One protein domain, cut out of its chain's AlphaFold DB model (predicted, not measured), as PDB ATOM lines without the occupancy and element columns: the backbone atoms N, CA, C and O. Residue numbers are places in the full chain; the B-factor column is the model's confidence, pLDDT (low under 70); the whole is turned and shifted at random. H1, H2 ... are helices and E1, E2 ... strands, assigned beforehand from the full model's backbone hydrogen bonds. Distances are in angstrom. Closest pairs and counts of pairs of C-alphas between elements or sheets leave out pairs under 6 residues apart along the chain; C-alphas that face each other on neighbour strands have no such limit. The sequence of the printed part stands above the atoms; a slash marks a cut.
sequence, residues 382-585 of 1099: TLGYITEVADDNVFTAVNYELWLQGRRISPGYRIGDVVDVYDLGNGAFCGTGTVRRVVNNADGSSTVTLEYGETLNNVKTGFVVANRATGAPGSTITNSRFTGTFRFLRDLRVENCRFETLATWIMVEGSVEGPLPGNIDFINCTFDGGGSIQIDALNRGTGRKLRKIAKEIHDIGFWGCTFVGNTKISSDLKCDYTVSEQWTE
ATOM      1  N   THR A 382     134.436 117.961 134.066       86.69
ATOM      2  CA  THR A 382     134.059 116.893 134.981       86.69
ATOM      3  C   THR A 382     133.274 117.473 136.151       86.69
ATOM      4  O   THR A 382     133.716 118.405 136.827       86.69
ATOM      5  N   LEU A 383     132.120 116.882 136.448       88.25
ATOM      6  CA  LEU A 383     131.322 117.277 137.603       88.25
ATOM      7  C   LEU A 383     132.026 116.921 138.922       88.25
ATOM      8  O   LEU A 383     132.613 115.846 139.069       88.25
ATOM      9  N   GLY A 384     131.911 117.795 139.921       90.88
ATOM     10  CA  GLY A 384     132.236 117.469 141.307       90.88
ATOM     11  C   GLY A 384     131.044 116.807 141.995       90.88
ATOM     12  O   GLY A 384     129.966 117.384 142.046       90.88
ATOM     13  N   TYR A 385     131.220 115.612 142.545       91.62
ATOM     14  CA  TYR A 385     130.239 114.924 143.380       91.62
ATOM     15  C   TYR A 385     130.367 115.380 144.834       91.62
ATOM     16  O   TYR A 385     131.436 115.242 145.433       91.62
ATOM     17  N   ILE A 386     129.286 115.911 145.405       92.12
ATOM     18  CA  ILE A 386     129.248 116.404 146.784       92.12
ATOM     19  C   ILE A 386     129.146 115.214 147.737       92.12
ATOM     20  O   ILE A 386     128.117 114.537 147.813       92.12
ATOM     21  N   THR A 387     130.210 114.959 148.494       92.88
ATOM     22  CA  THR A 387     130.250 113.876 149.484       92.88
ATOM     23  C   THR A 387     129.748 114.323 150.847       92.88
ATOM     24  O   THR A 387     129.125 113.533 151.552       92.88
ATOM     25  N   GLU A 388     129.982 115.577 151.230       94.00
ATOM     26  CA  GLU A 388     129.640 116.115 152.553       94.00
ATOM     27  C   GLU A 388     129.144 117.558 152.417       94.00
ATOM     28  O   GLU A 388     129.607 118.295 151.548       94.00
ATOM     29  N   VAL A 389     128.224 117.966 153.289       92.12
ATOM     30  CA  VAL A 389     127.715 119.341 153.390       92.12
ATOM     31  C   VAL A 389     127.801 119.753 154.853       92.12
ATOM     32  O   VAL A 389     127.278 119.053 155.720       92.12
ATOM     33  N   ALA A 390     128.496 120.854 155.124       87.56
ATOM     34  CA  ALA A 390     128.619 121.445 156.457       87.56
ATOM     35  C   ALA A 390     127.645 122.620 156.656       87.56
ATOM     36  O   ALA A 390     127.219 122.872 157.779       87.56
ATOM     37  N   ASP A 391     127.299 123.310 155.568       83.12
ATOM     38  CA  ASP A 391     126.326 124.403 155.473       83.12
ATOM     39  C   ASP A 391     125.865 124.511 154.002       83.12
ATOM     40  O   ASP A 391     126.561 124.001 153.122       83.12
ATOM     41  N   ASP A 392     124.759 125.195 153.690       79.31
ATOM     42  CA  ASP A 392     124.286 125.360 152.296       79.31
ATOM     43  C   ASP A 392     125.363 126.006 151.390       79.31
ATOM     44  O   ASP A 392     125.465 125.682 150.207       79.31
ATOM     45  N   ASN A 393     126.236 126.843 151.970       86.94
ATOM     46  CA  ASN A 393     127.367 127.493 151.293       86.94
ATOM     47  C   ASN A 393     128.734 126.807 151.530       86.94
ATOM     48  O   ASN A 393     129.770 127.354 151.133       86.94
ATOM     49  N   VAL A 394     128.781 125.643 152.199       91.31
ATOM     50  CA  VAL A 394     130.026 124.916 152.519       91.31
ATOM     51  C   VAL A 394     129.873 123.409 152.307       91.31
ATOM     52  O   VAL A 394     129.232 122.713 153.097       91.31
ATOM     53  N   PHE A 395     130.551 122.875 151.293       93.25
ATOM     54  CA  PHE A 395     130.478 121.460 150.923       93.25
ATOM     55  C   PHE A 395     131.849 120.870 150.579       93.25
ATOM     56  O   PHE A 395     132.759 121.578 150.154       93.25
ATOM     57  N   THR A 396     131.994 119.555 150.722       95.19
ATOM     58  CA  THR A 396     133.164 118.792 150.260       95.19
ATOM     59  C   THR A 396     132.800 118.027 148.996       95.19
ATOM     60  O   THR A 396     131.814 117.286 148.983       95.19
ATOM     61  N   ALA A 397     133.604 118.182 147.944       94.19
ATOM     62  CA  ALA A 397     133.396 117.541 146.650       94.19
ATOM     63  C   ALA A 397     134.640 116.794 146.140       94.19
ATOM     64  O   ALA A 397     135.784 117.119 146.469       94.19
ATOM     65  N   VAL A 398     134.391 115.788 145.302       93.06
ATOM     66  CA  VAL A 398     135.390 114.969 144.594       93.06
ATOM     67  C   VAL A 398     135.032 114.889 143.112       93.06
ATOM     68  O   VAL A 398     133.860 114.949 142.765       93.06
ATOM     69  N   ASN A 399     136.008 114.734 142.224       90.94
ATOM     70  CA  ASN A 399     135.780 114.504 140.799       90.94
ATOM     71  C   ASN A 399     134.915 113.240 140.620       90.94
ATOM     72  O   ASN A 399     135.280 112.164 141.101       90.94
ATOM     73  N   TYR A 400     133.753 113.377 139.978       88.19
ATOM     74  CA  TYR A 400     132.730 112.332 139.983       88.19
ATOM     75  C   TYR A 400     133.139 111.109 139.148       88.19
ATOM     76  O   TYR A 400     132.978 109.975 139.603       88.19
ATOM     77  N   GLU A 401     133.746 111.325 137.976       84.75
ATOM     78  CA  GLU A 401     134.233 110.246 137.102       84.75
ATOM     79  C   GLU A 401     135.274 109.371 137.824       84.75
ATOM     80  O   GLU A 401     135.210 108.140 137.790       84.75
ATOM     81  N   LEU A 402     136.195 110.008 138.553       85.06
ATOM     82  CA  LEU A 402     137.241 109.337 139.325       85.06
ATOM     83  C   LEU A 402     136.695 108.698 140.614       85.06
ATOM     84  O   LEU A 402     137.145 107.614 140.997       85.06
ATOM     85  N   TRP A 403     135.677 109.292 141.242       85.12
ATOM     86  CA  TRP A 403     134.999 108.714 142.408       85.12
ATOM     87  C   TRP A 403     134.269 107.410 142.078       85.12
ATOM     88  O   TRP A 403     134.361 106.451 142.848       85.12
ATOM     89  N   LEU A 404     133.629 107.317 140.907       83.69
ATOM     90  CA  LEU A 404     133.030 106.070 140.408       83.69
ATOM     91  C   LEU A 404     134.074 104.955 140.189       83.69
ATOM     92  O   LEU A 404     133.734 103.775 140.242       83.69
ATOM     93  N   GLN A 405     135.348 105.318 140.009       83.19
ATOM     94  CA  GLN A 405     136.495 104.403 139.932       83.19
ATOM     95  C   GLN A 405     137.152 104.146 141.307       83.19
ATOM     96  O   GLN A 405     138.228 103.552 141.380       83.19
ATOM     97  N   GLY A 406     136.538 104.600 142.405       85.50
ATOM     98  CA  GLY A 406     137.044 104.434 143.772       85.50
ATOM     99  C   GLY A 406     138.157 105.408 144.175       85.50
ATOM    100  O   GLY A 406     138.833 105.167 145.173       85.50
ATOM    101  N   ARG A 407     138.374 106.500 143.426       84.31
ATOM    102  CA  ARG A 407     139.442 107.486 143.675       84.31
ATOM    103  C   ARG A 407     138.858 108.803 144.191       84.31
ATOM    104  O   ARG A 407     137.992 109.389 143.552       84.31
ATOM    105  N   ARG A 408     139.362 109.320 145.318       89.31
ATOM    106  CA  ARG A 408     139.073 110.691 145.775       89.31
ATOM    107  C   ARG A 408     140.131 111.643 145.213       89.31
ATOM    108  O   ARG A 408     141.301 111.535 145.559       89.31
ATOM    109  N   ILE A 409     139.723 112.513 144.291       87.69
ATOM    110  CA  ILE A 409     140.569 113.528 143.640       87.69
ATOM    111  C   ILE A 409     139.755 114.821 143.522       87.69
ATOM    112  O   ILE A 409     138.549 114.763 143.288       87.69
ATOM    113  N   SER A 410     140.394 115.976 143.688       86.19
ATOM    114  CA  SER A 410     139.753 117.290 143.613       86.19
ATOM    115  C   SER A 410     139.239 117.596 142.197       86.19
ATOM    116  O   SER A 410     139.956 117.330 141.232       86.19
ATOM    117  N   PRO A 411     138.061 118.231 142.039       83.50
ATOM    118  CA  PRO A 411     137.640 118.837 140.771       83.50
ATOM    119  C   PRO A 411     138.438 120.092 140.354       83.50
ATOM    120  O   PRO A 411     138.160 120.664 139.307       83.50
ATOM    121  N   GLY A 412     139.406 120.563 141.153       86.31
ATOM    122  CA  GLY A 412     140.301 121.661 140.764       86.31
ATOM    123  C   GLY A 412     139.708 123.073 140.883       86.31
ATOM    124  O   GLY A 412     140.036 123.943 140.071       86.31
ATOM    125  N   TYR A 413     138.845 123.308 141.878       91.81
ATOM    126  CA  TYR A 413     138.298 124.638 142.188       91.81
ATOM    127  C   TYR A 413     139.383 125.652 142.575       91.81
ATOM    128  O   TYR A 413     140.379 125.311 143.218       91.81
ATOM    129  N   ARG A 414     139.151 126.920 142.240       92.62
ATOM    130  CA  ARG A 414     139.959 128.092 142.598       92.62
ATOM    131  C   ARG A 414     139.070 129.178 143.192       92.62
ATOM    132  O   ARG A 414     137.875 129.222 142.927       92.62
ATOM    133  N   ILE A 415     139.667 130.067 143.982       94.38
ATOM    134  CA  ILE A 415     138.981 131.267 144.476       94.38
ATOM    135  C   ILE A 415     138.588 132.143 143.274       94.38
ATOM    136  O   ILE A 415     139.398 132.333 142.368       94.38
ATOM    137  N   GLY A 416     137.352 132.640 143.263       91.81
ATOM    138  CA  GLY A 416     136.746 133.387 142.158       91.81
ATOM    139  C   GLY A 416     136.046 132.530 141.095       91.81
ATOM    140  O   GLY A 416     135.381 133.091 140.228       91.81
ATOM    141  N   ASP A 417     136.146 131.195 141.143       93.31
ATOM    142  CA  ASP A 417     135.385 130.329 140.232       93.31
ATOM    143  C   ASP A 417     133.877 130.466 140.475       93.31
ATOM    144  O   ASP A 417     133.421 130.413 141.617       93.31
ATOM    145  N   VAL A 418     133.090 130.548 139.402       89.75
ATOM    146  CA  VAL A 418     131.625 130.470 139.474       89.75
ATOM    147  C   VAL A 418     131.190 129.020 139.273       89.75
ATOM    148  O   VAL A 418     131.539 128.389 138.271       89.75
ATOM    149  N   VAL A 419     130.413 128.492 140.214       90.31
ATOM    150  CA  VAL A 419     129.952 127.103 140.242       90.31
ATOM    151  C   VAL A 419     128.429 127.010 140.292       90.31
ATOM    152  O   VAL A 419     127.762 127.831 140.913       90.31
ATOM    153  N   ASP A 420     127.880 125.977 139.665       87.38
ATOM    154  CA  ASP A 420     126.450 125.668 139.655       87.38
ATOM    155  C   ASP A 420     126.191 124.340 140.366       87.38
ATOM    156  O   ASP A 420     126.898 123.366 140.100       87.38
ATOM    157  N   VAL A 421     125.170 124.269 141.226       87.56
ATOM    158  CA  VAL A 421     124.838 123.062 142.006       87.56
ATOM    159  C   VAL A 421     123.517 122.442 141.537       87.56
ATOM    160  O   VAL A 421     122.521 123.144 141.333       87.56
ATOM    161  N   TYR A 422     123.490 121.113 141.392       82.88
ATOM    162  CA  TYR A 422     122.378 120.356 140.813       82.88
ATOM    163  C   TYR A 422     122.031 119.078 141.596       82.88
ATOM    164  O   TYR A 422     122.898 118.269 141.937       82.88
ATOM    165  N   ASP A 423     120.733 118.826 141.766       80.62
ATOM    166  CA  ASP A 423     120.181 117.548 142.225       80.62
ATOM    167  C   ASP A 423     120.015 116.596 141.026       80.62
ATOM    168  O   ASP A 423     119.077 116.737 140.237       80.62
ATOM    169  N   LEU A 424     120.892 115.595 140.887       69.06
ATOM    170  CA  LEU A 424     120.799 114.595 139.809       69.06
ATOM    171  C   LEU A 424     119.637 113.598 139.960       69.06
ATOM    172  O   LEU A 424     119.283 112.920 138.991       69.06
ATOM    173  N   GLY A 425     119.048 113.481 141.152       66.06
ATOM    174  CA  GLY A 425     117.979 112.529 141.456       66.06
ATOM    175  C   GLY A 425     116.605 112.995 140.975       66.06
ATOM    176  O   GLY A 425     115.825 112.188 140.458       66.06
ATOM    177  N   ASN A 426     116.303 114.292 141.111       65.31
ATOM    178  CA  ASN A 426     115.067 114.899 140.591       65.31
ATOM    179  C   ASN A 426     115.278 115.975 139.509       65.31
ATOM    180  O   ASN A 426     114.298 116.476 138.949       65.31
ATOM    181  N   GLY A 427     116.533 116.287 139.179       66.00
ATOM    182  CA  GLY A 427     116.909 117.218 138.121       66.00
ATOM    183  C   GLY A 427     116.675 118.680 138.470       66.00
ATOM    184  O   GLY A 427     116.371 119.435 137.557       66.00
ATOM    185  N   ALA A 428     116.717 119.072 139.746       74.56
ATOM    186  CA  ALA A 428     116.560 120.468 140.157       74.56
ATOM    187  C   ALA A 428     117.894 121.221 140.128       74.56
ATOM    188  O   ALA A 428     118.933 120.681 140.502       74.56
ATOM    189  N   PHE A 429     117.834 122.489 139.734       80.31
ATOM    190  CA  PHE A 429     118.901 123.454 139.961       80.31
ATOM    191  C   PHE A 429     118.792 123.991 141.394       80.31
ATOM    192  O   PHE A 429     117.702 124.368 141.827       80.31
ATOM    193  N   CYS A 430     119.898 123.972 142.137       80.31
ATOM    194  CA  CYS A 430     119.964 124.443 143.525       80.31
ATOM    195  C   CYS A 430     120.423 125.904 143.627       80.31
ATOM    196  O   CYS A 430     120.104 126.561 144.619       80.31
ATOM    197  N   GLY A 431     121.140 126.385 142.604       82.94
ATOM    198  CA  GLY A 431     121.626 127.755 142.447       82.94
ATOM    199  C   GLY A 431     123.064 127.834 141.921       82.94
ATOM    200  O   GLY A 431     123.738 126.816 141.727       82.94
ATOM    201  N   THR A 432     123.519 129.067 141.704       87.06
ATOM    202  CA  THR A 432     124.902 129.432 141.359       87.06
ATOM    203  C   THR A 432     125.569 130.067 142.578       87.06
ATOM    204  O   THR A 432     124.905 130.794 143.318       87.06
ATOM    205  N   GLY A 433     126.871 129.846 142.757       89.19
ATOM    206  CA  GLY A 433     127.687 130.605 143.703       89.19
ATOM    207  C   GLY A 433     129.137 130.788 143.250       89.19
ATOM    208  O   GLY A 433     129.577 130.195 142.266       89.19
ATOM    209  N   THR A 434     129.879 131.606 143.979       93.75
ATOM    210  CA  THR A 434     131.236 132.072 143.692       93.75
ATOM    211  C   THR A 434     132.173 131.563 144.774       93.75
ATOM    212  O   THR A 434     131.945 131.740 145.970       93.75
ATOM    213  N   VAL A 435     133.250 130.892 144.380       93.75
ATOM    214  CA  VAL A 435     134.167 130.238 145.313       93.75
ATOM    215  C   VAL A 435     134.989 131.272 146.076       93.75
ATOM    216  O   VAL A 435     135.930 131.859 145.553       93.75
ATOM    217  N   ARG A 436     134.682 131.443 147.362       94.19
ATOM    218  CA  ARG A 436     135.417 132.320 148.281       94.19
ATOM    219  C   ARG A 436     136.666 131.658 148.862       94.19
ATOM    220  O   ARG A 436     137.649 132.332 149.156       94.19
ATOM    221  N   ARG A 437     136.624 130.342 149.092       93.38
ATOM    222  CA  ARG A 437     137.721 129.572 149.705       93.38
ATOM    223  C   ARG A 437     137.667 128.116 149.257       93.38
ATOM    224  O   ARG A 437     136.596 127.519 149.212       93.38
ATOM    225  N   VAL A 438     138.838 127.534 149.019       95.69
ATOM    226  CA  VAL A 438     139.027 126.098 148.777       95.69
ATOM    227  C   VAL A 438     140.036 125.573 149.791       95.69
ATOM    228  O   VAL A 438     141.057 126.213 150.029       95.69
ATOM    229  N   VAL A 439     139.760 124.416 150.385       95.06
ATOM    230  CA  VAL A 439     140.734 123.623 151.142       95.06
ATOM    231  C   VAL A 439     140.830 122.260 150.486       95.06
ATOM    232  O   VAL A 439     139.829 121.559 150.367       95.06
ATOM    233  N   ASN A 440     142.033 121.894 150.053       93.62
ATOM    234  CA  ASN A 440     142.321 120.553 149.564       93.62
ATOM    235  C   ASN A 440     142.631 119.668 150.770       93.62
ATOM    236  O   ASN A 440     143.557 119.943 151.532       93.62
ATOM    237  N   ASN A 441     141.817 118.640 150.962       92.12
ATOM    238  CA  ASN A 441     141.889 117.745 152.103       92.12
ATOM    239  C   ASN A 441     142.931 116.645 151.852       92.12
ATOM    240  O   ASN A 441     143.191 116.258 150.712       92.12
ATOM    241  N   ALA A 442     143.497 116.092 152.928       90.50
ATOM    242  CA  ALA A 442     144.528 115.051 152.852       90.50
ATOM    243  C   ALA A 442     144.060 113.744 152.171       90.50
ATOM    244  O   ALA A 442     144.881 112.934 151.752       90.50
ATOM    245  N   ASP A 443     142.747 113.540 152.042       88.69
ATOM    246  CA  ASP A 443     142.140 112.404 151.344       88.69
ATOM    247  C   ASP A 443     141.948 112.634 149.830       88.69
ATOM    248  O   ASP A 443     141.357 111.795 149.151       88.69
ATOM    249  N   GLY A 444     142.405 113.776 149.310       88.75
ATOM    250  CA  GLY A 444     142.285 114.168 147.907       88.75
ATOM    251  C   GLY A 444     140.972 114.864 147.536       88.75
ATOM    252  O   GLY A 444     140.823 115.252 146.381       88.75
ATOM    253  N   SER A 445     140.023 115.045 148.460       92.94
ATOM    254  CA  SER A 445     138.814 115.856 148.227       92.94
ATOM    255  C   SER A 445     139.083 117.364 148.364       92.94
ATOM    256  O   SER A 445     140.135 117.771 148.857       92.94
ATOM    257  N   SER A 446     138.130 118.211 147.960       94.62
ATOM    258  CA  SER A 446     138.179 119.651 148.255       94.62
ATOM    259  C   SER A 446     136.936 120.113 149.001       94.62
ATOM    260  O   SER A 446     135.819 119.940 148.512       94.62
ATOM    261  N   THR A 447     137.129 120.766 150.143       94.81
ATOM    262  CA  THR A 447     136.083 121.535 150.823       94.81
ATOM    263  C   THR A 447     136.035 122.945 150.242       94.81
ATOM    264  O   THR A 447     136.998 123.708 150.329       94.81
ATOM    265  N   VAL A 448     134.899 123.283 149.649       94.12
ATOM    266  CA  VAL A 448     134.597 124.559 149.002       94.12
ATOM    267  C   VAL A 448     133.716 125.388 149.934       94.12
ATOM    268  O   VAL A 448     132.805 124.873 150.581       94.12
ATOM    269  N   THR A 449     133.990 126.687 150.013       92.88
ATOM    270  CA  THR A 449     133.127 127.682 150.656       92.88
ATOM    271  C   THR A 449     132.829 128.786 149.661       92.88
ATOM    272  O   THR A 449     133.753 129.314 149.036       92.88
ATOM    273  N   LEU A 450     131.553 129.128 149.541       91.25
ATOM    274  CA  LEU A 450     131.049 130.131 148.609       91.25
ATOM    275  C   LEU A 450     130.851 131.493 149.295       91.25
ATOM    276  O   LEU A 450     131.146 131.641 150.490       91.25
ATOM    277  N   GLU A 451     130.431 132.517 148.552       86.88
ATOM    278  CA  GLU A 451     130.177 133.838 149.128       86.88
ATOM    279  C   GLU A 451     128.867 133.863 149.930       86.88
ATOM    280  O   GLU A 451     127.911 133.131 149.681       86.88
ATOM    281  N   TYR A 452     128.835 134.687 150.980       70.44
ATOM    282  CA  TYR A 452     127.705 134.698 151.905       70.44
ATOM    283  C   TYR A 452     126.570 135.564 151.353       70.44
ATOM    284  O   TYR A 452     126.753 136.763 151.155       70.44
ATOM    285  N   GLY A 453     125.395 134.963 151.158       59.69
ATOM    286  CA  GLY A 453     124.226 135.615 150.558       59.69
ATOM    287  C   GLY A 453     123.913 135.152 149.131       59.69
ATOM    288  O   GLY A 453     122.911 135.588 148.567       59.69
ATOM    289  N   GLU A 454     124.718 134.256 148.561       66.31
ATOM    290  CA  GLU A 454     124.391 133.585 147.303       66.31
ATOM    291  C   GLU A 454     123.237 132.589 147.495       66.31
ATOM    292  O   GLU A 454     123.094 131.950 148.541       66.31
ATOM    293  N   THR A 455     122.364 132.481 146.492       55.97
ATOM    294  CA  THR A 455     121.114 131.715 146.588       55.97
ATOM    295  C   THR A 455     121.326 130.233 146.294       55.97
ATOM    296  O   THR A 455     120.860 129.731 145.270       55.97
ATOM    297  N   LEU A 456     121.987 129.525 147.207       68.81
ATOM    298  CA  LEU A 456     121.951 128.066 147.258       68.81
ATOM    299  C   LEU A 456     120.857 127.591 148.208       68.81
ATOM    300  O   LEU A 456     120.814 127.973 149.373       68.81
ATOM    301  N   ASN A 457     119.954 126.758 147.693       67.50
ATOM    302  CA  ASN A 457     118.804 126.271 148.445       67.50
ATOM    303  C   ASN A 457     118.875 124.750 148.637       67.50
ATOM    304  O   ASN A 457     118.678 124.000 147.678       67.50
ATOM    305  N   ASN A 458     119.018 124.298 149.887       76.38
ATOM    306  CA  ASN A 458     118.968 122.887 150.289       76.38
ATOM    307  C   ASN A 458     120.029 122.000 149.605       76.38
ATOM    308  O   ASN A 458     119.684 120.953 149.041       76.38
ATOM    309  N   VAL A 459     121.302 122.391 149.651       84.94
ATOM    310  CA  VAL A 459     122.423 121.592 149.123       84.94
ATOM    311  C   VAL A 459     122.604 120.324 149.962       84.94
ATOM    312  O   VAL A 459     122.486 120.341 151.186       84.94
ATOM    313  N   LYS A 460     122.848 119.181 149.308       88.19
ATOM    314  CA  LYS A 460     122.904 117.863 149.966       88.19
ATOM    315  C   LYS A 460     124.034 116.993 149.429       88.19
ATOM    316  O   LYS A 460     124.395 117.064 148.256       88.19
ATOM    317  N   THR A 461     124.531 116.097 150.281       90.12
ATOM    318  CA  THR A 461     125.347 114.953 149.853       90.12
ATOM    319  C   THR A 461     124.626 114.175 148.748       90.12
ATOM    320  O   THR A 461     123.431 113.896 148.855       90.12
ATOM    321  N   GLY A 462     125.360 113.806 147.700       86.88
ATOM    322  CA  GLY A 462     124.834 113.136 146.510       86.88
ATOM    323  C   GLY A 462     124.428 114.078 145.375       86.88
ATOM    324  O   GLY A 462     124.108 113.602 144.285       86.88
ATOM    325  N   PHE A 463     124.448 115.393 145.598       88.19
ATOM    326  CA  PHE A 463     124.321 116.384 144.526       88.19
ATOM    327  C   PHE A 463     125.648 116.537 143.780       88.19
ATOM    328  O   PHE A 463     126.692 116.043 144.218       88.19
ATOM    329  N   VAL A 464     125.611 117.225 142.643       88.50
ATOM    330  CA  VAL A 464     126.812 117.549 141.872       88.50
ATOM    331  C   VAL A 464     126.951 119.044 141.657       88.50
ATOM    332  O   VAL A 464     125.975 119.790 141.700       88.50
ATOM    333  N   VAL A 465     128.182 119.462 141.409       89.38
ATOM    334  CA  VAL A 465     128.571 120.846 141.195       89.38
ATOM    335  C   VAL A 465     129.442 120.950 139.943       89.38
ATOM    336  O   VAL A 465     130.458 120.263 139.824       89.38
ATOM    337  N   ALA A 466     129.050 121.808 139.004       88.00
ATOM    338  CA  ALA A 466     129.824 122.115 137.804       88.00
ATOM    339  C   ALA A 466     130.562 123.444 137.964       88.00
ATOM    340  O   ALA A 466     130.008 124.404 138.491       88.00
ATOM    341  N   ASN A 467     131.794 123.522 137.467       89.44
ATOM    342  CA  ASN A 467     132.597 124.741 137.488       89.44
ATOM    343  C   ASN A 467     132.549 125.452 136.126       89.44
ATOM    344  O   ASN A 467     133.085 124.943 135.141       89.44
ATOM    345  N   ARG A 468     131.921 126.632 136.041       86.88
ATOM    346  CA  ARG A 468     131.808 127.376 134.772       86.88
ATOM    347  C   ARG A 468     133.173 127.755 134.203       86.88
ATOM    348  O   ARG A 468     133.341 127.767 132.989       86.88
ATOM    349  N   ALA A 469     134.154 127.994 135.072       87.31
ATOM    350  CA  ALA A 469     135.497 128.389 134.673       87.31
ATOM    351  C   ALA A 469     136.314 127.261 134.018       87.31
ATOM    352  O   ALA A 469     137.398 127.546 133.526       87.31
ATOM    353  N   THR A 470     135.845 126.004 134.017       88.06
ATOM    354  CA  THR A 470     136.582 124.846 133.461       88.06
ATOM    355  C   THR A 470     135.934 124.240 132.205       88.06
ATOM    356  O   THR A 470     136.289 123.138 131.795       88.06
ATOM    357  N   GLY A 471     134.983 124.946 131.581       84.62
ATOM    358  CA  GLY A 471     134.324 124.538 130.330       84.62
ATOM    359  C   GLY A 471     134.934 125.122 129.046       84.62
ATOM    360  O   GLY A 471     134.219 125.216 128.057       84.62
ATOM    361  N   ALA A 472     136.197 125.564 129.069       89.56
ATOM    362  CA  ALA A 472     136.864 126.341 128.012       89.56
ATOM    363  C   ALA A 472     136.083 127.607 127.568       89.56
ATOM    364  O   ALA A 472     135.809 127.780 126.375       89.56
ATOM    365  N   PRO A 473     135.682 128.496 128.501       89.12
ATOM    366  CA  PRO A 473     134.803 129.617 128.181       89.12
ATOM    367  C   PRO A 473     135.459 130.613 127.215       89.12
ATOM    368  O   PRO A 473     136.591 131.037 127.431       89.12
ATOM    369  N   GLY A 474     134.726 131.021 126.175       89.38
ATOM    370  CA  GLY A 474     135.215 131.931 125.132       89.38
ATOM    371  C   GLY A 474     135.849 131.232 123.925       89.38
ATOM    372  O   GLY A 474     136.383 131.914 123.053       89.38
ATOM    373  N   SER A 475     135.782 129.900 123.858       95.62
ATOM    374  CA  SER A 475     136.271 129.114 122.719       95.62
ATOM    375  C   SER A 475     135.561 129.466 121.406       95.62
ATOM    376  O   SER A 475     134.378 129.834 121.396       95.62
ATOM    377  N   THR A 476     136.266 129.309 120.282       97.00
ATOM    378  CA  THR A 476     135.741 129.622 118.943       97.00
ATOM    379  C   THR A 476     135.991 128.499 117.944       97.00
ATOM    380  O   THR A 476     137.063 127.903 117.935       97.00
ATOM    381  N   ILE A 477     135.031 128.250 117.057       98.12
ATOM    382  CA  ILE A 477     135.168 127.334 115.919       98.12
ATOM    383  C   ILE A 477     134.801 128.116 114.654       98.12
ATOM    384  O   ILE A 477     133.659 128.552 114.530       98.12
ATOM    385  N   THR A 478     135.739 128.327 113.733       95.44
ATOM    386  CA  THR A 478     135.546 129.201 112.563       95.44
ATOM    387  C   THR A 478     135.958 128.544 111.251       95.44
ATOM    388  O   THR A 478     136.884 127.739 111.210       95.44
ATOM    389  N   ASN A 479     135.270 128.881 110.154       95.12
ATOM    390  CA  ASN A 479     135.666 128.557 108.769       95.12
ATOM    391  C   ASN A 479     135.950 127.055 108.501       95.12
ATOM    392  O   ASN A 479     136.695 126.708 107.592       95.12
ATOM    393  N   SER A 480     135.377 126.166 109.316       96.00
ATOM    394  CA  SER A 480     135.749 124.744 109.405       96.00
ATOM    395  C   SER A 480     134.632 123.801 108.934       96.00
ATOM    396  O   SER A 480     133.450 124.168 108.938       96.00
ATOM    397  N   ARG A 481     134.982 122.563 108.575       94.38
ATOM    398  CA  ARG A 481     134.060 121.508 108.128       94.38
ATOM    399  C   ARG A 481     134.123 120.280 109.040       94.38
ATOM    400  O   ARG A 481     135.187 119.859 109.472       94.38
ATOM    401  N   PHE A 482     132.966 119.696 109.348       91.94
ATOM    402  CA  PHE A 482     132.881 118.590 110.302       91.94
ATOM    403  C   PHE A 482     131.821 117.553 109.917       91.94
ATOM    404  O   PHE A 482     130.651 117.903 109.755       91.94
ATOM    405  N   THR A 483     132.187 116.270 109.885       87.06
ATOM    406  CA  THR A 483     131.278 115.148 109.576       87.06
ATOM    407  C   THR A 483     131.227 114.155 110.742       87.06
ATOM    408  O   THR A 483     132.091 113.283 110.886       87.06
ATOM    409  N   GLY A 484     130.191 114.248 111.587       85.94
ATOM    410  CA  GLY A 484     130.082 113.402 112.782       85.94
ATOM    411  C   GLY A 484     129.000 113.798 113.797       85.94
ATOM    412  O   GLY A 484     127.939 114.321 113.437       85.94
ATOM    413  N   THR A 485     129.263 113.484 115.070       85.56
ATOM    414  CA  THR A 485     128.459 113.922 116.224       85.56
ATOM    415  C   THR A 485     129.197 114.971 117.053       85.56
ATOM    416  O   THR A 485     130.413 115.124 116.936       85.56
ATOM    417  N   PHE A 486     128.453 115.731 117.851       88.19
ATOM    418  CA  PHE A 486     128.957 116.905 118.561       88.19
ATOM    419  C   PHE A 486     128.349 116.977 119.960       88.19
ATOM    420  O   PHE A 486     127.132 116.869 120.092       88.19
ATOM    421  N   ARG A 487     129.151 117.239 120.994       88.12
ATOM    422  CA  ARG A 487     128.695 117.596 122.344       88.12
ATOM    423  C   ARG A 487     129.238 118.970 122.712       88.12
ATOM    424  O   ARG A 487     130.433 119.138 122.957       88.12
ATOM    425  N   PHE A 488     128.334 119.942 122.749       88.75
ATOM    426  CA  PHE A 488     128.629 121.326 123.108       88.75
ATOM    427  C   PHE A 488     127.843 121.702 124.353       88.75
ATOM    428  O   PHE A 488     126.636 121.471 124.418       88.75
ATOM    429  N   LEU A 489     128.526 122.297 125.328       83.56
ATOM    430  CA  LEU A 489     127.888 122.762 126.550       83.56
ATOM    431  C   LEU A 489     127.753 124.283 126.538       83.56
ATOM    432  O   LEU A 489     126.657 124.773 126.285       83.56
ATOM    433  N   ARG A 490     128.811 125.062 126.770       87.12
ATOM    434  CA  ARG A 490     128.633 126.502 127.008       87.12
ATOM    435  C   ARG A 490     129.740 127.396 126.479       87.12
ATOM    436  O   ARG A 490     130.837 126.922 126.213       87.12
ATOM    437  N   ASP A 491     129.427 128.690 126.424       87.62
ATOM    438  CA  ASP A 491     130.370 129.790 126.189       87.62
ATOM    439  C   ASP A 491     131.215 129.597 124.909       87.62
ATOM    440  O   ASP A 491     132.431 129.795 124.914       87.62
ATOM    441  N   LEU A 492     130.545 129.201 123.817       92.31
ATOM    442  CA  LEU A 492     131.134 128.780 122.539       92.31
ATOM    443  C   LEU A 492     130.584 129.616 121.373       92.31
ATOM    444  O   LEU A 492     129.373 129.791 121.235       92.31
ATOM    445  N   ARG A 493     131.465 130.078 120.485       93.44
ATOM    446  CA  ARG A 493     131.092 130.800 119.259       93.44
ATOM    447  C   ARG A 493     131.504 129.995 118.028       93.44
ATOM    448  O   ARG A 493     132.666 129.636 117.889       93.44
ATOM    449  N   VAL A 494     130.559 129.715 117.139       93.94
ATOM    450  CA  VAL A 494     130.751 128.876 115.952       93.94
ATOM    451  C   VAL A 494     130.374 129.681 114.712       93.94
ATOM    452  O   VAL A 494     129.212 130.053 114.582       93.94
ATOM    453  N   GLU A 495     131.314 129.966 113.807       92.06
ATOM    454  CA  GLU A 495     131.081 130.873 112.669       92.06
ATOM    455  C   GLU A 495     131.538 130.308 111.317       92.06
ATOM    456  O   GLU A 495     132.623 129.743 111.198       92.06
ATOM    457  N   ASN A 496     130.741 130.516 110.266       90.06
ATOM    458  CA  ASN A 496     131.058 130.136 108.880       90.06
ATOM    459  C   ASN A 496     131.403 128.637 108.698       90.06
ATOM    460  O   ASN A 496     132.161 128.271 107.799       90.06
ATOM    461  N   CYS A 497     130.879 127.758 109.558       93.00
ATOM    462  CA  CYS A 497     131.199 126.329 109.550       93.00
ATOM    463  C   CYS A 497     130.192 125.488 108.756       93.00
ATOM    464  O   CYS A 497     128.996 125.787 108.734       93.00
ATOM    465  N   ARG A 498     130.644 124.367 108.180       91.19
ATOM    466  CA  ARG A 498     129.761 123.343 107.594       91.19
ATOM    467  C   ARG A 498     129.759 122.071 108.433       91.19
ATOM    468  O   ARG A 498     130.769 121.387 108.544       91.19
ATOM    469  N   PHE A 499     128.594 121.718 108.953       87.69
ATOM    470  CA  PHE A 499     128.354 120.496 109.701       87.69
ATOM    471  C   PHE A 499     127.586 119.496 108.838       87.69
ATOM    472  O   PHE A 499     126.419 119.707 108.525       87.69
ATOM    473  N   GLU A 500     128.208 118.378 108.492       85.56
ATOM    474  CA  GLU A 500     127.524 117.185 107.988       85.56
ATOM    475  C   GLU A 500     127.070 116.373 109.212       85.56
ATOM    476  O   GLU A 500     127.733 115.442 109.685       85.56
ATOM    477  N   THR A 501     125.971 116.832 109.814       70.56
ATOM    478  CA  THR A 501     125.517 116.441 111.149       70.56
ATOM    479  C   THR A 501     124.778 115.113 111.150       70.56
ATOM    480  O   THR A 501     123.855 114.870 110.373       70.56
ATOM    481  N   LEU A 502     125.110 114.294 112.145       73.62
ATOM    482  CA  LEU A 502     124.374 113.086 112.514       73.62
ATOM    483  C   LEU A 502     123.539 113.366 113.765       73.62
ATOM    484  O   LEU A 502     122.311 113.273 113.763       73.62
ATOM    485  N   ALA A 503     124.217 113.813 114.822       77.56
ATOM    486  CA  ALA A 503     123.606 114.311 116.040       77.56
ATOM    487  C   ALA A 503     124.478 115.400 116.681       77.56
ATOM    488  O   ALA A 503     125.665 115.186 116.909       77.56
ATOM    489  N   THR A 504     123.877 116.536 117.016       82.56
ATOM    490  CA  THR A 504     124.467 117.558 117.886       82.56
ATOM    491  C   THR A 504     123.720 117.532 119.209       82.56
ATOM    492  O   THR A 504     122.498 117.667 119.237       82.56
ATOM    493  N   TRP A 505     124.442 117.356 120.304       83.69
ATOM    494  CA  TRP A 505     123.929 117.251 121.659       83.69
ATOM    495  C   TRP A 505     124.311 118.499 122.448       83.69
ATOM    496  O   TRP A 505     125.468 118.681 122.826       83.69
ATOM    497  N   ILE A 506     123.319 119.346 122.709       80.75
ATOM    498  CA  ILE A 506     123.436 120.516 123.579       80.75
ATOM    499  C   ILE A 506     122.684 120.177 124.868       80.75
ATOM    500  O   ILE A 506     121.512 120.517 125.036       80.75
ATOM    501  N   MET A 507     123.318 119.372 125.727       74.62
ATOM    502  CA  MET A 507     122.659 118.764 126.889       74.62
ATOM    503  C   MET A 507     123.599 118.442 128.047       74.62
ATOM    504  O   MET A 507     124.727 118.011 127.834       74.62
ATOM    505  N   VAL A 508     123.084 118.533 129.277       67.88
ATOM    506  CA  VAL A 508     123.741 117.916 130.444       67.88
ATOM    507  C   VAL A 508     123.531 116.407 130.404       67.88
ATOM    508  O   VAL A 508     122.388 115.935 130.424       67.88
ATOM    509  N   GLU A 509     124.629 115.657 130.442       66.00
ATOM    510  CA  GLU A 509     124.623 114.229 130.739       66.00
ATOM    511  C   GLU A 509     124.689 114.038 132.258       66.00
ATOM    512  O   GLU A 509     125.757 114.079 132.871       66.00
ATOM    513  N   GLY A 510     123.509 113.869 132.867       55.50
ATOM    514  CA  GLY A 510     123.244 113.984 134.308       55.50
ATOM    515  C   GLY A 510     123.831 112.890 135.206       55.50
ATOM    516  O   GLY A 510     123.113 112.347 136.044       55.50
ATOM    517  N   SER A 511     125.105 112.554 135.014       59.31
ATOM    518  CA  SER A 511     125.906 111.673 135.866       59.31
ATOM    519  C   SER A 511     127.430 111.831 135.725       59.31
ATOM    520  O   SER A 511     128.127 111.170 136.486       59.31
ATOM    521  N   VAL A 512     127.977 112.633 134.794       65.06
ATOM    522  CA  VAL A 512     129.453 112.774 134.653       65.06
ATOM    523  C   VAL A 512     129.909 114.158 134.167       65.06
ATOM    524  O   VAL A 512     130.863 114.699 134.725       65.06
ATOM    525  N   GLU A 513     129.241 114.738 133.162       77.88
ATOM    526  CA  GLU A 513     129.743 115.900 132.403       77.88
ATOM    527  C   GLU A 513     128.833 117.133 132.545       77.88
ATOM    528  O   GLU A 513     127.604 117.022 132.565       77.88
ATOM    529  N   GLY A 514     129.441 118.319 132.638       74.38
ATOM    530  CA  GLY A 514     128.763 119.620 132.693       74.38
ATOM    531  C   GLY A 514     129.655 120.755 132.164       74.38
ATOM    532  O   GLY A 514     130.669 120.469 131.532       74.38
ATOM    533  N   PRO A 515     129.326 122.040 132.401       76.25
ATOM    534  CA  PRO A 515     128.147 122.548 133.112       76.25
ATOM    535  C   PRO A 515     126.850 122.459 132.296       76.25
ATOM    536  O   PRO A 515     126.809 121.852 131.228       76.25
ATOM    537  N   LEU A 516     125.785 123.095 132.793       78.19
ATOM    538  CA  LEU A 516     124.602 123.385 131.983       78.19
ATOM    539  C   LEU A 516     124.961 124.087 130.667       78.19
ATOM    540  O   LEU A 516     125.759 125.036 130.700       78.19
ATOM    541  N   PRO A 517     124.334 123.676 129.547       81.88
ATOM    542  CA  PRO A 517     124.506 124.376 128.297       81.88
ATOM    543  C   PRO A 517     123.954 125.799 128.281       81.88
ATOM    544  O   PRO A 517     122.896 126.063 128.849       81.88
ATOM    545  N   GLY A 518     124.640 126.686 127.563       80.50
ATOM    546  CA  GLY A 518     124.153 128.034 127.264       80.50
ATOM    547  C   GLY A 518     125.239 129.003 126.802       80.50
ATOM    548  O   GLY A 518     126.427 128.710 126.915       80.50
ATOM    549  N   ASN A 519     124.834 130.162 126.276       81.06
ATOM    550  CA  ASN A 519     125.724 131.115 125.592       81.06
ATOM    551  C   ASN A 519     126.505 130.425 124.450       81.06
ATOM    552  O   ASN A 519     127.736 130.461 124.405       81.06
ATOM    553  N   ILE A 520     125.769 129.751 123.557       85.00
ATOM    554  CA  ILE A 520     126.295 129.165 122.316       85.00
ATOM    555  C   ILE A 520     125.696 129.913 121.126       85.00
ATOM    556  O   ILE A 520     124.480 129.913 120.944       85.00
ATOM    557  N   ASP A 521     126.541 130.487 120.273       81.69
ATOM    558  CA  ASP A 521     126.116 131.124 119.024       81.69
ATOM    559  C   ASP A 521     126.642 130.350 117.811       81.69
ATOM    560  O   ASP A 521     127.854 130.223 117.643       81.69
ATOM    561  N   PHE A 522     125.743 129.900 116.935       83.31
ATOM    562  CA  PHE A 522     126.051 129.461 115.573       83.31
ATOM    563  C   PHE A 522     125.738 130.603 114.601       83.31
ATOM    564  O   PHE A 522     124.620 131.119 114.603       83.31
ATOM    565  N   ILE A 523     126.708 131.008 113.782       81.94
ATOM    566  CA  ILE A 523     126.630 132.187 112.911       81.94
ATOM    567  C   ILE A 523     127.070 131.802 111.492       81.94
ATOM    568  O   ILE A 523     128.175 131.313 111.292       81.94
ATOM    569  N   ASN A 524     126.217 132.015 110.491       81.12
ATOM    570  CA  ASN A 524     126.459 131.681 109.079       81.12
ATOM    571  C   ASN A 524     126.863 130.208 108.837       81.12
ATOM    572  O   ASN A 524     127.585 129.894 107.891       81.12
ATOM    573  N   CYS A 525     126.421 129.289 109.701       82.81
ATOM    574  CA  CYS A 525     126.770 127.872 109.608       82.81
ATOM    575  C   CYS A 525     125.801 127.100 108.703       82.81
ATOM    576  O   CYS A 525     124.595 127.340 108.715       82.81
ATOM    577  N   THR A 526     126.302 126.118 107.957       83.38
ATOM    578  CA  THR A 526     125.476 125.187 107.172       83.38
ATOM    579  C   THR A 526     125.371 123.845 107.888       83.38
ATOM    580  O   THR A 526     126.393 123.218 108.149       83.38
ATOM    581  N   PHE A 527     124.155 123.373 108.155       83.56
ATOM    582  CA  PHE A 527     123.874 122.044 108.699       83.56
ATOM    583  C   PHE A 527     123.274 121.155 107.608       83.56
ATOM    584  O   PHE A 527     122.198 121.438 107.090       83.56
ATOM    585  N   ASP A 528     123.969 120.081 107.262       77.31
ATOM    586  CA  ASP A 528     123.685 119.168 106.154       77.31
ATOM    587  C   ASP A 528     123.687 117.710 106.656       77.31
ATOM    588  O   ASP A 528     124.066 117.426 107.792       77.31
ATOM    589  N   GLY A 529     123.258 116.759 105.829       66.19
ATOM    590  CA  GLY A 529     123.298 115.323 106.130       66.19
ATOM    591  C   GLY A 529     122.057 114.751 106.825       66.19
ATOM    592  O   GLY A 529     121.952 113.528 106.944       66.19
ATOM    593  N   GLY A 530     121.089 115.583 107.227       62.78
ATOM    594  CA  GLY A 530     119.773 115.143 107.718       62.78
ATOM    595  C   GLY A 530     119.737 114.622 109.160       62.78
ATOM    596  O   GLY A 530     118.829 113.866 109.504       62.78
ATOM    597  N   GLY A 531     120.725 114.981 109.987       70.06
ATOM    598  CA  GLY A 531     120.801 114.603 111.402       70.06
ATOM    599  C   GLY A 531     119.861 115.374 112.337       70.06
ATOM    600  O   GLY A 531     118.924 116.054 111.912       70.06
ATOM    601  N   SER A 532     120.116 115.284 113.645       75.06
ATOM    602  CA  SER A 532     119.332 115.996 114.673       75.06
ATOM    603  C   SER A 532     120.175 116.902 115.570       75.06
ATOM    604  O   SER A 532     121.242 116.508 116.021       75.06
ATOM    605  N   ILE A 533     119.676 118.094 115.884       79.56
ATOM    606  CA  ILE A 533     120.212 118.971 116.931       79.56
ATOM    607  C   ILE A 533     119.283 118.848 118.139       79.56
ATOM    608  O   ILE A 533     118.125 119.258 118.091       79.56
ATOM    609  N   GLN A 534     119.778 118.241 119.211       78.62
ATOM    610  CA  GLN A 534     119.024 117.916 120.416       78.62
ATOM    611  C   GLN A 534     119.419 118.861 121.549       78.62
ATOM    612  O   GLN A 534     120.566 118.847 122.000       78.62
ATOM    613  N   ILE A 535     118.452 119.653 122.016       77.38
ATOM    614  CA  ILE A 535     118.597 120.578 123.145       77.38
ATOM    615  C   ILE A 535     117.738 120.034 124.294       77.38
ATOM    616  O   ILE A 535     116.509 120.130 124.259       77.38
ATOM    617  N   ASP A 536     118.360 119.388 125.282       70.44
ATOM    618  CA  ASP A 536     117.660 118.643 126.347       70.44
ATOM    619  C   ASP A 536     118.512 118.582 127.634       70.44
ATOM    620  O   ASP A 536     119.651 119.035 127.670       70.44
ATOM    621  N   ALA A 537     117.991 117.987 128.704       69.75
ATOM    622  CA  ALA A 537     118.782 117.573 129.860       69.75
ATOM    623  C   ALA A 537     118.395 116.144 130.254       69.75
ATOM    624  O   ALA A 537     117.240 115.877 130.604       69.75
ATOM    625  N   LEU A 538     119.349 115.211 130.219       67.19
ATOM    626  CA  LEU A 538     119.071 113.778 130.328       67.19
ATOM    627  C   LEU A 538     119.984 113.101 131.354       67.19
ATOM    628  O   LEU A 538     121.207 113.142 131.259       67.19
ATOM    629  N   ASN A 539     119.393 112.371 132.298       63.06
ATOM    630  CA  ASN A 539     120.133 111.413 133.114       63.06
ATOM    631  C   ASN A 539     120.209 110.077 132.353       63.06
ATOM    632  O   ASN A 539     119.244 109.305 132.358       63.06
ATOM    633  N   ARG A 540     121.342 109.801 131.681       56.91
ATOM    634  CA  ARG A 540     121.529 108.562 130.894       56.91
ATOM    635  C   ARG A 540     121.402 107.293 131.743       56.91
ATOM    636  O   ARG A 540     120.811 106.326 131.274       56.91
ATOM    637  N   GLY A 541     121.859 107.311 132.999       54.25
ATOM    638  CA  GLY A 541     121.770 106.161 133.911       54.25
ATOM    639  C   GLY A 541     120.339 105.701 134.234       54.25
ATOM    640  O   GLY A 541     120.134 104.552 134.615       54.25
ATOM    641  N   THR A 542     119.339 106.572 134.061       57.50
ATOM    642  CA  THR A 542     117.917 106.263 134.314       57.50
ATOM    643  C   THR A 542     117.002 106.478 133.104       57.50
ATOM    644  O   THR A 542     115.807 106.195 133.190       57.50
ATOM    645  N   GLY A 543     117.524 107.019 131.997       61.00
ATOM    646  CA  GLY A 543     116.742 107.467 130.839       61.00
ATOM    647  C   GLY A 543     115.763 108.613 131.140       61.00
ATOM    648  O   GLY A 543     114.865 108.883 130.343       61.00
ATOM    649  N   ARG A 544     115.875 109.273 132.303       66.50
ATOM    650  CA  ARG A 544     114.930 110.312 132.739       66.50
ATOM    651  C   ARG A 544     115.337 111.685 132.211       66.50
ATOM    652  O   ARG A 544     116.446 112.152 132.463       66.50
ATOM    653  N   LYS A 545     114.387 112.367 131.564       68.69
ATOM    654  CA  LYS A 545     114.481 113.795 131.220       68.69
ATOM    655  C   LYS A 545     114.419 114.653 132.482       68.69
ATOM    656  O   LYS A 545     113.438 114.593 133.231       68.69
ATOM    657  N   LEU A 546     115.440 115.472 132.702       70.00
ATOM    658  CA  LEU A 546     115.609 116.351 133.856       70.00
ATOM    659  C   LEU A 546     114.812 117.650 133.644       70.00
ATOM    660  O   LEU A 546     115.346 118.733 133.436       70.00
ATOM    661  N   ARG A 547     113.479 117.537 133.680       66.69
ATOM    662  CA  ARG A 547     112.555 118.603 133.241       66.69
ATOM    663  C   ARG A 547     112.652 119.943 133.976       66.69
ATOM    664  O   ARG A 547     112.077 120.917 133.495       66.69
ATOM    665  N   LYS A 548     113.271 119.983 135.160       68.69
ATOM    666  CA  LYS A 548     113.454 121.224 135.922       68.69
ATOM    667  C   LYS A 548     114.719 121.954 135.450       68.69
ATOM    668  O   LYS A 548     114.589 123.099 135.040       68.69
ATOM    669  N   ILE A 549     115.877 121.281 135.420       70.50
ATOM    670  CA  ILE A 549     117.168 121.873 135.027       70.50
ATOM    671  C   ILE A 549     117.192 122.381 133.576       70.50
ATOM    672  O   ILE A 549     117.881 123.343 133.282       70.50
ATOM    673  N   ALA A 550     116.411 121.794 132.664       67.81
ATOM    674  CA  ALA A 550     116.413 122.224 131.262       67.81
ATOM    675  C   ALA A 550     115.844 123.632 131.017       67.81
ATOM    676  O   ALA A 550     116.060 124.185 129.948       67.81
ATOM    677  N   LYS A 551     115.131 124.222 131.986       65.88
ATOM    678  CA  LYS A 551     114.745 125.642 131.921       65.88
ATOM    679  C   LYS A 551     115.934 126.586 132.082       65.88
ATOM    680  O   LYS A 551     115.857 127.736 131.679       65.88
ATOM    681  N   GLU A 552     117.004 126.085 132.687       73.31
ATOM    682  CA  GLU A 552     118.265 126.790 132.880       73.31
ATOM    683  C   GLU A 552     119.198 126.601 131.661       73.31
ATOM    684  O   GLU A 552     120.364 126.981 131.714       73.31
ATOM    685  N   ILE A 553     118.701 126.000 130.565       75.69
ATOM    686  CA  ILE A 553     119.360 125.970 129.253       75.69
ATOM    687  C   ILE A 553     118.810 127.135 128.424       75.69
ATOM    688  O   ILE A 553     117.652 127.115 127.994       75.69
ATOM    689  N   HIS A 554     119.650 128.145 128.214       71.00
ATOM    690  CA  HIS A 554     119.298 129.418 127.583       71.00
ATOM    691  C   HIS A 554     120.435 129.946 126.692       71.00
ATOM    692  O   HIS A 554     121.547 129.423 126.708       71.00
ATOM    693  N   ASP A 555     120.167 131.006 125.924       72.50
ATOM    694  CA  ASP A 555     121.133 131.667 125.032       72.50
ATOM    695  C   ASP A 555     121.799 130.710 124.020       72.50
ATOM    696  O   ASP A 555     123.024 130.666 123.897       72.50
ATOM    697  N   ILE A 556     120.986 129.929 123.295       77.75
ATOM    698  CA  ILE A 556     121.429 129.140 122.132       77.75
ATOM    699  C   ILE A 556     120.901 129.807 120.852       77.75
ATOM    700  O   ILE A 556     119.692 129.831 120.604       77.75
ATOM    701  N   GLY A 557     121.790 130.370 120.038       70.50
ATOM    702  CA  GLY A 557     121.440 131.136 118.838       70.50
ATOM    703  C   GLY A 557     121.862 130.465 117.530       70.50
ATOM    704  O   GLY A 557     122.960 129.924 117.433       70.50
ATOM    705  N   PHE A 558     121.004 130.542 116.510       75.88
ATOM    706  CA  PHE A 558     121.303 130.177 115.123       75.88
ATOM    707  C   PHE A 558     121.018 131.384 114.217       75.88
ATOM    708  O   PHE A 558     119.860 131.723 113.958       75.88
ATOM    709  N   TRP A 559     122.077 132.036 113.742       68.38
ATOM    710  CA  TRP A 559     122.039 133.333 113.062       68.38
ATOM    711  C   TRP A 559     122.599 133.202 111.643       68.38
ATOM    712  O   TRP A 559     123.743 132.801 111.477       68.38
ATOM    713  N   GLY A 560     121.819 133.496 110.604       66.62
ATOM    714  CA  GLY A 560     122.242 133.308 109.205       66.62
ATOM    715  C   GLY A 560     122.536 131.849 108.813       66.62
ATOM    716  O   GLY A 560     123.135 131.601 107.770       66.62
ATOM    717  N   CYS A 561     122.158 130.876 109.649       75.06
ATOM    718  CA  CYS A 561     122.458 129.465 109.421       75.06
ATOM    719  C   CYS A 561     121.534 128.839 108.366       75.06
ATOM    720  O   CYS A 561     120.322 129.044 108.387       75.06
ATOM    721  N   THR A 562     122.096 128.010 107.487       75.19
ATOM    722  CA  THR A 562     121.353 127.226 106.487       75.19
ATOM    723  C   THR A 562     121.150 125.795 106.979       75.19
ATOM    724  O   THR A 562     122.104 125.152 107.416       75.19
ATOM    725  N   PHE A 563     119.934 125.263 106.862       76.81
ATOM    726  CA  PHE A 563     119.621 123.864 107.175       76.81
ATOM    727  C   PHE A 563     119.234 123.129 105.889       76.81
ATOM    728  O   PHE A 563     118.282 123.503 105.211       76.81
ATOM    729  N   VAL A 564     119.998 122.098 105.535       69.94
ATOM    730  CA  VAL A 564     119.850 121.323 104.301       69.94
ATOM    731  C   VAL A 564     119.259 119.948 104.618       69.94
ATOM    732  O   VAL A 564     119.684 119.253 105.548       69.94
ATOM    733  N   GLY A 565     118.266 119.548 103.822       63.69
ATOM    734  CA  GLY A 565     117.573 118.269 103.956       63.69
ATOM    735  C   GLY A 565     116.737 118.157 105.236       63.69
ATOM    736  O   GLY A 565     116.363 119.146 105.855       63.69
ATOM    737  N   ASN A 566     116.454 116.922 105.659       65.19
ATOM    738  CA  ASN A 566     115.590 116.623 106.811       65.19
ATOM    739  C   ASN A 566     116.253 116.883 108.184       65.19
ATOM    740  O   ASN A 566     115.963 116.160 109.139       65.19
ATOM    741  N   THR A 567     117.156 117.859 108.296       65.25
ATOM    742  CA  THR A 567     117.873 118.164 109.543       65.25
ATOM    743  C   THR A 567     116.905 118.746 110.577       65.25
ATOM    744  O   THR A 567     116.207 119.721 110.303       65.25
ATOM    745  N   LYS A 568     116.821 118.144 111.772       67.94
ATOM    746  CA  LYS A 568     115.802 118.498 112.783       67.94
ATOM    747  C   LYS A 568     116.407 119.113 114.031       67.94
ATOM    748  O   LYS A 568     117.150 118.441 114.738       67.94
ATOM    749  N   ILE A 569     115.988 120.328 114.373       70.75
ATOM    750  CA  ILE A 569     116.150 120.858 115.730       70.75
ATOM    751  C   ILE A 569     115.010 120.304 116.593       70.75
ATOM    752  O   ILE A 569     113.836 120.401 116.232       70.75
ATOM    753  N   SER A 570     115.348 119.707 117.731       65.06
ATOM    754  CA  SER A 570     114.388 119.180 118.697       65.06
ATOM    755  C   SER A 570     114.758 119.596 120.115       65.06
ATOM    756  O   SER A 570     115.792 119.177 120.640       65.06
ATOM    757  N   SER A 571     113.868 120.354 120.752       59.19
ATOM    758  CA  SER A 571     113.856 120.560 122.198       59.19
ATOM    759  C   SER A 571     112.674 119.802 122.801       59.19
ATOM    760  O   SER A 571     111.515 120.090 122.497       59.19
ATOM    761  N   ASP A 572     112.949 118.842 123.674       48.12
ATOM    762  CA  ASP A 572     111.910 118.080 124.382       48.12
ATOM    763  C   ASP A 572     111.352 118.818 125.615       48.12
ATOM    764  O   ASP A 572     110.423 118.347 126.283       48.12
ATOM    765  N   LEU A 573     111.939 119.975 125.929       48.50
ATOM    766  CA  LEU A 573     111.696 120.794 127.111       48.50
ATOM    767  C   LEU A 573     111.618 122.280 126.713       48.50
ATOM    768  O   LEU A 573     111.899 122.649 125.574       48.50
ATOM    769  N   LYS A 574     111.171 123.129 127.648       48.69
ATOM    770  CA  LYS A 574     111.140 124.587 127.464       48.69
ATOM    771  C   LYS A 574     112.554 125.153 127.640       48.69
ATOM    772  O   LYS A 574     112.878 125.586 128.742       48.69
ATOM    773  N   CYS A 575     113.347 125.090 126.579       45.47
ATOM    774  CA  CYS A 575     114.670 125.701 126.480       45.47
ATOM    775  C   CYS A 575     114.574 126.921 125.553       45.47
ATOM    776  O   CYS A 575     113.857 126.853 124.550       45.47
ATOM    777  N   ASP A 576     115.297 127.996 125.855       47.38
ATOM    778  CA  ASP A 576     115.260 129.221 125.050       47.38
ATOM    779  C   ASP A 576     116.331 129.174 123.948       47.38
ATOM    780  O   ASP A 576     117.534 129.176 124.222       47.38
ATOM    781  N   TYR A 577     115.890 129.130 122.685       47.22
ATOM    782  CA  TYR A 577     116.752 129.200 121.502       47.22
ATOM    783  C   TYR A 577     116.130 130.067 120.403       47.22
ATOM    784  O   TYR A 577     114.908 130.165 120.294       47.22
ATOM    785  N   THR A 578     116.976 130.691 119.579       44.50
ATOM    786  CA  THR A 578     116.553 131.573 118.475       44.50
ATOM    787  C   THR A 578     117.061 131.052 117.135       44.50
ATOM    788  O   THR A 578     118.201 130.605 117.044       44.50
ATOM    789  N   VAL A 579     116.231 131.140 116.093       50.22
ATOM    790  CA  VAL A 579     116.600 130.847 114.700       50.22
ATOM    791  C   VAL A 579     116.197 132.047 113.846       50.22
ATOM    792  O   VAL A 579     115.017 132.390 113.810       50.22
ATOM    793  N   SER A 580     117.150 132.694 113.175       38.53
ATOM    794  CA  SER A 580     116.847 133.739 112.186       38.53
ATOM    795  C   SER A 580     116.350 133.121 110.876       38.53
ATOM    796  O   SER A 580     116.872 132.089 110.456       38.53
ATOM    797  N   GLU A 581     115.388 133.756 110.211       37.88
ATOM    798  CA  GLU A 581     114.698 133.184 109.052       37.88
ATOM    799  C   GLU A 581     115.588 132.812 107.856       37.88
ATOM    800  O   GLU A 581     116.252 133.663 107.270       37.88
ATOM    801  N   GLN A 582     115.459 131.557 107.414       33.25
ATOM    802  CA  GLN A 582     115.283 131.178 106.007       33.25
ATOM    803  C   GLN A 582     114.710 129.750 105.956       33.25
ATOM    804  O   GLN A 582     115.446 128.768 105.997       33.25
ATOM    805  N   TRP A 583     113.379 129.629 105.896       34.31
ATOM    806  CA  TRP A 583     112.676 128.354 105.696       34.31
ATOM    807  C   TRP A 583     111.694 128.482 104.532       34.31
ATOM    808  O   TRP A 583     110.937 129.447 104.456       34.31
ATOM    809  N   THR A 584     111.675 127.494 103.639       30.64
ATOM    810  CA  THR A 584     110.646 127.363 102.601       30.64
ATOM    811  C   THR A 584     109.471 126.525 103.109       30.64
ATOM    812  O   THR A 584     109.673 125.509 103.767       30.64
ATOM    813  N   GLU A 585     108.229 126.902 102.779       27.59
ATOM    814  CA  GLU A 585     106.994 126.298 103.333       27.59
ATOM    815  C   GLU A 585     106.851 124.765 103.182       27.59
ATOM    816  O   GLU A 585     106.003 124.159 103.841       27.59
TER     817      GLU A 585
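AT A GLANCE: This is residues 382 to 585 of the 1099 residues of an uncharacterized protein of Oscillospiraceae bacterium (UniProt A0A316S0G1). Two lobes stand end to end along the long axis: a closed barrel of six antiparallel strands, E1 to E6, then a solenoid, E7 to E16, whose chain winds in stacked turns between two parallel sheets. H1 is on the outside of the barrel, and H2 lies between the lobes. One solenoid wall is E7 E9 E11 E14 E16, in that order; the other, twisted and branched, holds E8, E10, E12, E13 and E15. The printed part has 204 residues with two named helices and sixteen named strands, H1 after E2 and H2 after E13, and is mostly strand. It is compact, with a radius of gyration of the C-alphas of 18.3 A, yet elongated, spanning 58 by 35 by 31 A.

HOW THE PARTS SIT: E1, residues 384 to 391, forms a hairpin with E2, residues 394 to 399; N 385 and O 398 are 2.7 A apart. H1, residues 400 to 404, is outside the barrel at a height over the sheet of 9.4 A, only just over E1, on which 3 of its 5 C-alphas fall. E3, residues 418 to 423, E4, residues 428 to 440, and E5, residues 446 to 450, make a meander, each strand the antiparallel neighbour of the one before (N 419 and O 433, 2.8 A; N 447 and O 439, 2.8 A). With E6, residues 464 to 467, they make a Greek key, its first strand the antiparallel neighbour of its fourth (N 422 and O 464, 2.8 A). E2 and E5 (N 448 and O 395, 2.8 A) and E6 and E1 (N 465 and O 384, 2.8 A) close the ring. E7, residues 475 to 478, E9, 490 to 495, E11, 518 to 523, E14, 554 to 559, and E16, 577 to 579, are parallel neighbours in this order (N 495 and O 477, N 494 and O 521, N 522 and O 557, each 2.8 A; N 558 and O 578, 2.9 A). E8, residues 481 to 488, lies on one side of E10, 498 to 509; E12, 526 to 528, and E13, 532 to 539, lie on the other (N 500 and O 482, N 499 and O 526, N 504 and O 532, each 2.8 A). E15, residues 568 to 571, is E13's parallel neighbour (N 533 and O 568, 2.8 A). H2, residues 549 to 552, is on the barrel and on the branched sheet; its closest C-alphas to E4 are Ile 549 and Ala 428, 5.4 A. H1's one O i to N i+4 pair is within hydrogen-bond range; H2 is too short for one.

IN THESE COORDINATES: E1 begins at C-alpha 384 (132.236, 117.469, 141.307). E4 is 27.4 A long, bending by 88 degrees at residue 436; E10 is 25.4 A. E16 ends at C-alpha 579 (116.600, 130.847, 114.700).

THE WHOLE: The C-alphas farthest apart, Ala 442 and Glu 585, are 63.1 A apart. The printed part has no cut. The links H1 to E3 and E5 to E6 are long, 13 residues each. Mean pLDDT of the printed part is 78.8; 52 residues are under 70, among them 570 to 585.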